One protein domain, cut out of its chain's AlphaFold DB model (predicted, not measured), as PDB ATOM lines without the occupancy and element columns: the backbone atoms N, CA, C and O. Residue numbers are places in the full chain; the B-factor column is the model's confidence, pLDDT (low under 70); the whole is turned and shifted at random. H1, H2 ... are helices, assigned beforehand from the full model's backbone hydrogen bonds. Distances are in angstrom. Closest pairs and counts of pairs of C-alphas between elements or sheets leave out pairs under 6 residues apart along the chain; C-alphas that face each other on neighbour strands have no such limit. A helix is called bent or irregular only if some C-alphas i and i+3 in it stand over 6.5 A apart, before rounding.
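AT A GLANCE: This is residues 29 to 95 of the 95 residues of an uncharacterized protein of Thalassomonas viridans (UniProt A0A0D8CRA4). The model is a long helical hairpin with arms of unequal length: H1 runs one way, a short link turns the backbone, and the longer H2 folds back beside H1 and runs on past it. Residues 78 to 95, of which 78 to 94 belong to H2, stick out as a free arm beyond the paired part. The printed part has 67 residues with two named helices, H1 then H2, and no named strand; its class is all helix. The whole is extended, with a radius of gyration of the C-alphas of 17.7 A, and spans 61 by 17 by 14 A, a rod.

HOW THE PARTS SIT: H1, residues 29 to 50, and H2, residues 57 to 94, form a helical hairpin. They touch, with 4 pairs of C-alphas within 8 A, and the closest C-alphas are those of Phe 31 and Tyr 77, 7.2 A apart. H2 touches H1 with residues 63 to 77 alone. Their lines stand at a shallow tilt of 28 degrees, and they run opposite ways. Their centres are 15.6 A apart. In H2 every O i to N i+4 pair is within hydrogen-bond range; in H1 17 of 18 are.

IN THESE COORDINATES: H1 begins at C-alpha 29, (110.463, 192.279, 227.239), and ends at C-alpha 50, (134.789, 170.712, 226.282), a length of 32.5 A. H2 measures 56.2 A from C-alpha 57 to C-alpha 94, which is at (108.565, 218.332, 238.537). Neither helix is bent.

THE WHOLE: The C-alphas of Asp 53 and Leu 95 are the two farthest apart, at 61.5 A. The link from H1 to H2 is short, with 6 residues, and residues 49 to 54 stand free. The body without the stretches that stand free spans 34 by 18 by 10 A. The printed part has no cut and ends at Leu 95, the chain's last residue. The mean pLDDT of the printed part is 91.2, and residue 95 is under 70.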
ATOM      1  N   ASP A  29     110.717 193.356 228.202       96.50
ATOM      2  CA  ASP A  29     110.463 192.279 227.239       96.50
ATOM      3  C   ASP A  29     111.694 192.008 226.361       96.50
ATOM      4  O   ASP A  29     112.121 190.859 226.208       96.50
ATOM      5  N   ASP A  30     112.312 193.073 225.842       95.81
ATOM      6  CA  ASP A  30     113.550 192.996 225.066       95.81
ATOM      7  C   ASP A  30     114.682 192.362 225.894       95.81
ATOM      8  O   ASP A  30     115.356 191.430 225.441       95.81
ATOM      9  N   PHE A  31     114.867 192.827 227.135       95.81
ATOM     10  CA  PHE A  31     115.902 192.320 228.033       95.81
ATOM     11  C   PHE A  31     115.683 190.847 228.389       95.81
ATOM     12  O   PHE A  31     116.644 190.079 228.399       95.81
ATOM     13  N   ASN A  32     114.438 190.429 228.629       95.12
ATOM     14  CA  ASN A  32     114.110 189.027 228.882       95.12
ATOM     15  C   ASN A  32     114.549 188.154 227.705       95.12
ATOM     16  O   ASN A  32     115.289 187.190 227.907       95.12
ATOM     17  N   LYS A  33     114.203 188.544 226.474       94.75
ATOM     18  CA  LYS A  33     114.639 187.824 225.274       94.75
ATOM     19  C   LYS A  33     116.162 187.784 225.153       94.75
ATOM     20  O   LYS A  33     116.737 186.731 224.899       94.75
ATOM     21  N   PHE A  34     116.836 188.911 225.370       94.56
ATOM     22  CA  PHE A  34     118.298 188.954 225.372       94.56
ATOM     23  C   PHE A  34     118.910 188.022 226.430       94.56
ATOM     24  O   PHE A  34     119.910 187.356 226.161       94.56
ATOM     25  N   SER A  35     118.302 187.936 227.614       94.88
ATOM     26  CA  SER A  35     118.774 187.074 228.699       94.88
ATOM     27  C   SER A  35     118.648 185.582 228.366       94.88
ATOM     28  O   SER A  35     119.553 184.809 228.684       94.88
ATOM     29  N   GLU A  36     117.585 185.187 227.661       95.06
ATOM     30  CA  GLU A  36     117.398 183.818 227.170       95.06
ATOM     31  C   GLU A  36     118.469 183.453 226.133       95.06
ATOM     32  O   GLU A  36     119.099 182.398 226.234       95.06
ATOM     33  N   GLU A  37     118.746 184.358 225.190       92.12
ATOM     34  CA  GLU A  37     119.817 184.185 224.201       92.12
ATOM     35  C   GLU A  37     121.194 184.081 224.880       92.12
ATOM     36  O   GLU A  37     122.010 183.232 224.521       92.12
ATOM     37  N   CYS A  38     121.453 184.888 225.916       94.12
ATOM     38  CA  CYS A  38     122.682 184.791 226.704       94.12
ATOM     39  C   CYS A  38     122.829 183.423 227.376       94.12
ATOM     40  O   CYS A  38     123.917 182.848 227.352       94.12
ATOM     41  N   ALA A  39     121.757 182.896 227.972       94.06
ATOM     42  CA  ALA A  39     121.778 181.583 228.611       94.06
ATOM     43  C   ALA A  39     122.096 180.481 227.591       94.06
ATOM     44  O   ALA A  39     123.015 179.688 227.805       94.06
ATOM     45  N   PHE A  40     121.418 180.500 226.440       90.69
ATOM     46  CA  PHE A  40     121.673 179.564 225.348       90.69
ATOM     47  C   PHE A  40     123.124 179.634 224.843       90.69
ATOM     48  O   PHE A  40     123.776 178.605 224.657       90.69
ATOM     49  N   LEU A  41     123.661 180.841 224.649       91.38
ATOM     50  CA  LEU A  41     125.034 181.033 224.179       91.38
ATOM     51  C   LEU A  41     126.073 180.585 225.211       91.38
ATOM     52  O   LEU A  41     127.075 179.978 224.836       91.38
ATOM     53  N   CYS A  42     125.830 180.824 226.500       91.19
ATOM     54  CA  CYS A  42     126.678 180.312 227.575       91.19
ATOM     55  C   CYS A  42     126.735 178.779 227.566       91.19
ATOM     56  O   CYS A  42     127.827 178.211 227.647       91.19
ATOM     57  N   ASP A  43     125.590 178.110 227.401       91.69
ATOM     58  CA  ASP A  43     125.529 176.650 227.293       91.69
ATOM     59  C   ASP A  43     126.265 176.146 226.044       91.69
ATOM     60  O   ASP A  43     127.045 175.191 226.115       91.69
ATOM     61  N   ALA A  44     126.086 176.825 224.907       88.56
ATOM     62  CA  ALA A  44     126.781 176.501 223.666       88.56
ATOM     63  C   ALA A  44     128.304 176.652 223.808       88.56
ATOM     64  O   ALA A  44     129.052 175.745 223.440       88.56
ATOM     65  N   PHE A  45     128.792 177.751 224.391       88.12
ATOM     66  CA  PHE A  45     130.223 177.954 224.630       88.12
ATOM     67  C   PHE A  45     130.790 176.924 225.614       88.12
ATOM     68  O   PHE A  45     131.880 176.393 225.389       88.12
ATOM     69  N   ALA A  46     130.051 176.579 226.669       89.56
ATOM     70  CA  ALA A  46     130.453 175.537 227.611       89.56
ATOM     71  C   ALA A  46     130.534 174.150 226.949       89.56
ATOM     72  O   ALA A  46     131.427 173.367 227.266       89.56
ATOM     73  N   ALA A  47     129.631 173.839 226.016       87.62
ATOM     74  CA  ALA A  47     129.680 172.596 225.252       87.62
ATOM     75  C   ALA A  47     130.878 172.569 224.293       87.62
ATOM     76  O   ALA A  47     131.638 171.605 224.279       87.62
ATOM     77  N   VAL A  48     131.087 173.651 223.543       85.00
ATOM     78  CA  VAL A  48     132.144 173.747 222.528       85.00
ATOM     79  C   VAL A  48     133.543 173.719 223.155       85.00
ATOM     80  O   VAL A  48     134.453 173.087 222.628       85.00
ATOM     81  N   THR A  49     133.727 174.347 224.317       82.44
ATOM     82  CA  THR A  49     135.027 174.365 225.015       82.44
ATOM     83  C   THR A  49     135.416 173.029 225.653       82.44
ATOM     84  O   THR A  49     136.591 172.839 225.963       82.44
ATOM     85  N   ARG A  50     134.480 172.083 225.825       86.19
ATOM     86  CA  ARG A  50     134.789 170.712 226.282       86.19
ATOM     87  C   ARG A  50     135.477 169.866 225.213       86.19
ATOM     88  O   ARG A  50     136.188 168.931 225.563       86.19
ATOM     89  N   GLU A  51     135.294 170.207 223.942       85.88
ATOM     90  CA  GLU A  51     135.912 169.529 222.801       85.88
ATOM     91  C   GLU A  51     136.641 170.559 221.924       85.88
ATOM     92  O   GLU A  51     136.225 170.831 220.796       85.88
ATOM     93  N   PRO A  52     137.727 171.173 222.430       77.94
ATOM     94  CA  PRO A  52     138.379 172.301 221.766       77.94
ATOM     95  C   PRO A  52     138.935 171.943 220.380       77.94
ATOM     96  O   PRO A  52     138.985 172.802 219.502       77.94
ATOM     97  N   ASP A  53     139.276 170.671 220.152       84.25
ATOM     98  CA  ASP A  53     139.748 170.163 218.858       84.25
ATOM     99  C   ASP A  53     138.670 170.234 217.757       84.25
ATOM    100  O   ASP A  53     138.996 170.248 216.569       84.25
ATOM    101  N   ASN A  54     137.390 170.335 218.138       79.69
ATOM    102  CA  ASN A  54     136.253 170.473 217.226       79.69
ATOM    103  C   ASN A  54     135.910 171.943 216.907       79.69
ATOM    104  O   ASN A  54     134.992 172.212 216.124       79.69
ATOM    105  N   ILE A  55     136.647 172.914 217.464       86.75
ATOM    106  CA  ILE A  55     136.487 174.336 217.136       86.75
ATOM    107  C   ILE A  55     137.153 174.614 215.791       86.75
ATOM    108  O   ILE A  55     138.328 174.967 215.697       86.75
ATOM    109  N   SER A  56     136.374 174.477 214.720       88.44
ATOM    110  CA  SER A  56     136.808 174.902 213.390       88.44
ATOM    111  C   SER A  56     137.033 176.425 213.339       88.44
ATOM    112  O   SER A  56     136.409 177.164 214.110       88.44
ATOM    113  N   PRO A  57     137.850 176.944 212.403       89.25
ATOM    114  CA  PRO A  57     137.995 178.387 212.202       89.25
ATOM    115  C   PRO A  57     136.657 179.112 211.988       89.25
ATOM    116  O   PRO A  57     136.463 180.216 212.489       89.25
ATOM    117  N   GLN A  58     135.710 178.478 211.292       89.25
ATOM    118  CA  GLN A  58     134.366 179.008 211.063       89.25
ATOM    119  C   GLN A  58     133.569 179.094 212.369       89.25
ATOM    120  O   GLN A  58     132.907 180.097 212.625       89.25
ATOM    121  N   THR A  59     133.668 178.068 213.219       87.88
ATOM    122  CA  THR A  59     133.070 178.067 214.560       87.88
ATOM    123  C   THR A  59     133.674 179.175 215.422       87.88
ATOM    124  O   THR A  59     132.937 179.915 216.068       87.88
ATOM    125  N   GLY A  60     135.002 179.337 215.393       88.00
ATOM    126  CA  GLY A  60     135.705 180.405 216.105       88.00
ATOM    127  C   GLY A  60     135.266 181.807 215.671       88.00
ATOM    128  O   GLY A  60     135.034 182.670 216.517       88.00
ATOM    129  N   GLU A  61     135.075 182.026 214.369       91.56
ATOM    130  CA  GLU A  61     134.561 183.296 213.848       91.56
ATOM    131  C   GLU A  61     133.109 183.551 214.279       91.56
ATOM    132  O   GLU A  61     132.766 184.670 214.662       91.56
ATOM    133  N   GLY A  62     132.273 182.509 214.306       90.75
ATOM    134  CA  GLY A  62     130.919 182.590 214.853       90.75
ATOM    135  C   GLY A  62     130.911 183.011 216.326       90.75
ATOM    136  O   GLY A  62     130.202 183.945 216.695       90.75
ATOM    137  N   ILE A  63     131.757 182.387 217.156       89.69
ATOM    138  CA  ILE A  63     131.926 182.746 218.575       89.69
ATOM    139  C   ILE A  63     132.368 184.206 218.715       89.69
ATOM    140  O   ILE A  63     131.824 184.936 219.547       89.69
ATOM    141  N   ARG A  64     133.325 184.656 217.893       90.75
ATOM    142  CA  ARG A  64     133.792 186.048 217.887       90.75
ATOM    143  C   ARG A  64     132.650 187.011 217.573       90.75
ATOM    144  O   ARG A  64     132.450 187.970 218.312       90.75
ATOM    145  N   HIS A  65     131.904 186.749 216.501       93.50
ATOM    146  CA  HIS A  65     130.808 187.609 216.066       93.50
ATOM    147  C   HIS A  65     129.702 187.696 217.123       93.50
ATOM    148  O   HIS A  65     129.278 188.793 217.480       93.50
ATOM    149  N   LEU A  66     129.315 186.553 217.698       91.56
ATOM    150  CA  LEU A  66     128.343 186.484 218.791       91.56
ATOM    151  C   LEU A  66     128.821 187.238 220.032       91.56
ATOM    152  O   LEU A  66     128.045 187.961 220.642       91.56
ATOM    153  N   SER A  67     130.103 187.127 220.380       90.94
ATOM    154  CA  SER A  67     130.676 187.844 221.525       90.94
ATOM    155  C   SER A  67     130.662 189.363 221.323       90.94
ATOM    156  O   SER A  67     130.358 190.104 222.256       90.94
ATOM    157  N   CYS A  68     130.963 189.841 220.109       93.56
ATOM    158  CA  CYS A  68     130.838 191.258 219.763       93.56
ATOM    159  C   CYS A  68     129.381 191.725 219.856       93.56
ATOM    160  O   CYS A  68     129.112 192.728 220.512       93.56
ATOM    161  N   TRP A  69     128.449 190.965 219.275       94.25
ATOM    162  CA  TRP A  69     127.022 191.275 219.331       94.25
ATOM    163  C   TRP A  69     126.504 191.331 220.774       94.25
ATOM    164  O   TRP A  69     125.867 192.309 221.156       94.25
ATOM    165  N   LEU A  70     126.841 190.344 221.611       94.50
ATOM    166  CA  LEU A  70     126.463 190.308 223.029       94.50
ATOM    167  C   LEU A  70     126.925 191.558 223.779       94.50
ATOM    168  O   LEU A  70     126.165 192.127 224.564       94.50
ATOM    169  N   LYS A  71     128.163 191.996 223.529       94.94
ATOM    170  CA  LYS A  71     128.712 193.209 224.134       94.94
ATOM    171  C   LYS A  71     127.910 194.445 223.722       94.94
ATOM    172  O   LYS A  71     127.508 195.211 224.591       94.94
ATOM    173  N   GLU A  72     127.669 194.620 222.424       96.00
ATOM    174  CA  GLU A  72     126.917 195.764 221.895       96.00
ATOM    175  C   GLU A  72     125.487 195.805 222.450       96.00
ATOM    176  O   GLU A  72     125.007 196.864 222.851       96.00
ATOM    177  N   GLN A  73     124.819 194.652 222.542       95.75
ATOM    178  CA  GLN A  73     123.486 194.565 223.139       95.75
ATOM    179  C   GLN A  73     123.504 194.927 224.627       95.75
ATOM    180  O   GLN A  73     122.689 195.733 225.069       95.75
ATOM    181  N   ALA A  74     124.448 194.387 225.403       95.31
ATOM    182  CA  ALA A  74     124.563 194.699 226.827       95.31
ATOM    183  C   ALA A  74     124.816 196.199 227.073       95.31
ATOM    184  O   ALA A  74     124.224 196.791 227.979       95.31
ATOM    185  N   GLU A  75     125.666 196.826 226.255       96.81
ATOM    186  CA  GLU A  75     125.906 198.271 226.296       96.81
ATOM    187  C   GLU A  75     124.631 199.058 225.957       96.81
ATOM    188  O   GLU A  75     124.286 199.982 226.696       96.81
ATOM    189  N   ASN A  76     123.881 198.644 224.930       96.81
ATOM    190  CA  ASN A  76     122.621 199.275 224.541       96.81
ATOM    191  C   ASN A  76     121.546 199.198 225.641       96.81
ATOM    192  O   ASN A  76     120.918 200.211 225.952       96.81
ATOM    193  N   TYR A  77     121.353 198.033 226.271       97.12
ATOM    194  CA  TYR A  77     120.409 197.897 227.386       97.12
ATOM    195  C   TYR A  77     120.784 198.806 228.551       97.12
ATOM    196  O   TYR A  77     119.922 199.490 229.099       97.12
ATOM    197  N   ARG A  78     122.071 198.857 228.907       96.69
ATOM    198  CA  ARG A  78     122.562 199.741 229.970       96.69
ATOM    199  C   ARG A  78     122.248 201.209 229.668       96.69
ATOM    200  O   ARG A  78     121.797 201.919 230.559       96.69
ATOM    201  N   GLU A  79     122.470 201.654 228.434       97.44
ATOM    202  CA  GLU A  79     122.164 203.028 228.014       97.44
ATOM    203  C   GLU A  79     120.663 203.331 228.079       97.44
ATOM    204  O   GLU A  79     120.276 204.366 228.617       97.44
ATOM    205  N   ARG A  80     119.811 202.414 227.605       96.88
ATOM    206  CA  ARG A  80     118.347 202.559 227.666       96.88
ATOM    207  C   ARG A  80     117.834 202.615 229.109       96.88
ATOM    208  O   ARG A  80     116.969 203.432 229.413       96.88
ATOM    209  N   ILE A  81     118.381 201.789 230.005       96.25
ATOM    210  CA  ILE A  81     118.045 201.807 231.439       96.25
ATOM    211  C   ILE A  81     118.426 203.153 232.067       96.25
ATOM    212  O   ILE A  81     117.625 203.742 232.790       96.25
ATOM    213  N   GLU A  82     119.630 203.650 231.780       96.75
ATOM    214  CA  GLU A  82     120.106 204.938 232.294       96.75
ATOM    215  C   GLU A  82     119.217 206.095 231.814       96.75
ATOM    216  O   GLU A  82     118.818 206.938 232.616       96.75
ATOM    217  N   GLN A  83     118.839 206.103 230.531       95.69
ATOM    218  CA  GLN A  83     117.919 207.097 229.972       95.69
ATOM    219  C   GLN A  83     116.552 207.056 230.661       95.69
ATOM    220  O   GLN A  83     116.061 208.094 231.100       95.69
ATOM    221  N   LEU A  84     115.967 205.865 230.826       95.25
ATOM    222  CA  LEU A  84     114.683 205.699 231.507       95.25
ATOM    223  C   LEU A  84     114.749 206.214 232.956       95.25
ATOM    224  O   LEU A  84     113.856 206.926 233.414       95.25
ATOM    225  N   HIS A  85     115.831 205.896 233.672       93.88
ATOM    226  CA  HIS A  85     116.045 206.348 235.043       93.88
ATOM    227  C   HIS A  85     116.193 207.876 235.137       93.88
ATOM    228  O   HIS A  85     115.638 208.496 236.049       93.88
ATOM    229  N   GLN A  86     116.913 208.495 234.198       94.94
ATOM    230  CA  GLN A  86     117.051 209.951 234.121       94.94
ATOM    231  C   GLN A  86     115.707 210.633 233.855       94.94
ATOM    232  O   GLN A  86     115.373 211.578 234.568       94.94
ATOM    233  N   SER A  87     114.917 210.123 232.905       93.00
ATOM    234  CA  SER A  87     113.588 210.655 232.586       93.00
ATOM    235  C   SER A  87     112.623 210.543 233.767       93.00
ATOM    236  O   SER A  87     111.986 211.526 234.136       93.00
ATOM    237  N   LEU A  88     112.577 209.384 234.434       91.81
ATOM    238  CA  LEU A  88     111.756 209.194 235.637       91.81
ATOM    239  C   LEU A  88     112.189 210.118 236.784       91.81
ATOM    240  O   LEU A  88     111.349 210.664 237.494       91.81
ATOM    241  N   SER A  89     113.497 210.317 236.959       92.25
ATOM    242  CA  SER A  89     114.032 211.215 237.988       92.25
ATOM    243  C   SER A  89     113.744 212.688 237.698       92.25
ATOM    244  O   SER A  89     113.635 213.471 238.639       92.25
ATOM    245  N   ALA A  90     113.685 213.084 236.423       91.19
ATOM    246  CA  ALA A  90     113.319 214.437 236.017       91.19
ATOM    247  C   ALA A  90     111.841 214.700 236.313       91.19
ATOM    248  O   ALA A  90     111.537 215.618 237.069       91.19
ATOM    249  N   LEU A  91     110.960 213.809 235.855       89.62
ATOM    250  CA  LEU A  91     109.523 213.893 236.109       89.62
ATOM    251  C   LEU A  91     109.199 213.920 237.614       89.62
ATOM    252  O   LEU A  91     108.429 214.750 238.080       89.62
ATOM    253  N   ALA A  92     109.851 213.072 238.414       88.00
ATOM    254  CA  ALA A  92     109.648 213.042 239.865       88.00
ATOM    255  C   ALA A  92     110.126 214.308 240.607       88.00
ATOM    256  O   ALA A  92     109.831 214.452 241.790       88.00
ATOM    257  N   ARG A  93     110.914 215.184 239.968       87.06
ATOM    258  CA  ARG A  93     111.299 216.496 240.521       87.06
ATOM    259  C   ARG A  93     110.343 217.614 240.110       87.06
ATOM    260  O   ARG A  93     110.417 218.688 240.703       87.06
ATOM    261  N   GLU A  94     109.546 217.385 239.073       79.00
ATOM    262  CA  GLU A  94     108.565 218.332 238.537       79.00
ATOM    263  C   GLU A  94     107.187 218.166 239.206       79.00
ATOM    264  O   GLU A  94     106.450 219.147 239.301       79.00
ATOM    265  N   LEU A  95     106.905 216.969 239.744       69.25
ATOM    266  CA  LEU A  95     105.768 216.628 240.619       69.25
ATOM    267  C   LEU A  95     105.973 217.071 242.080       69.25
ATOM    268  O   LEU A  95     104.975 217.485 242.717       69.25
TER     269      LEU A  95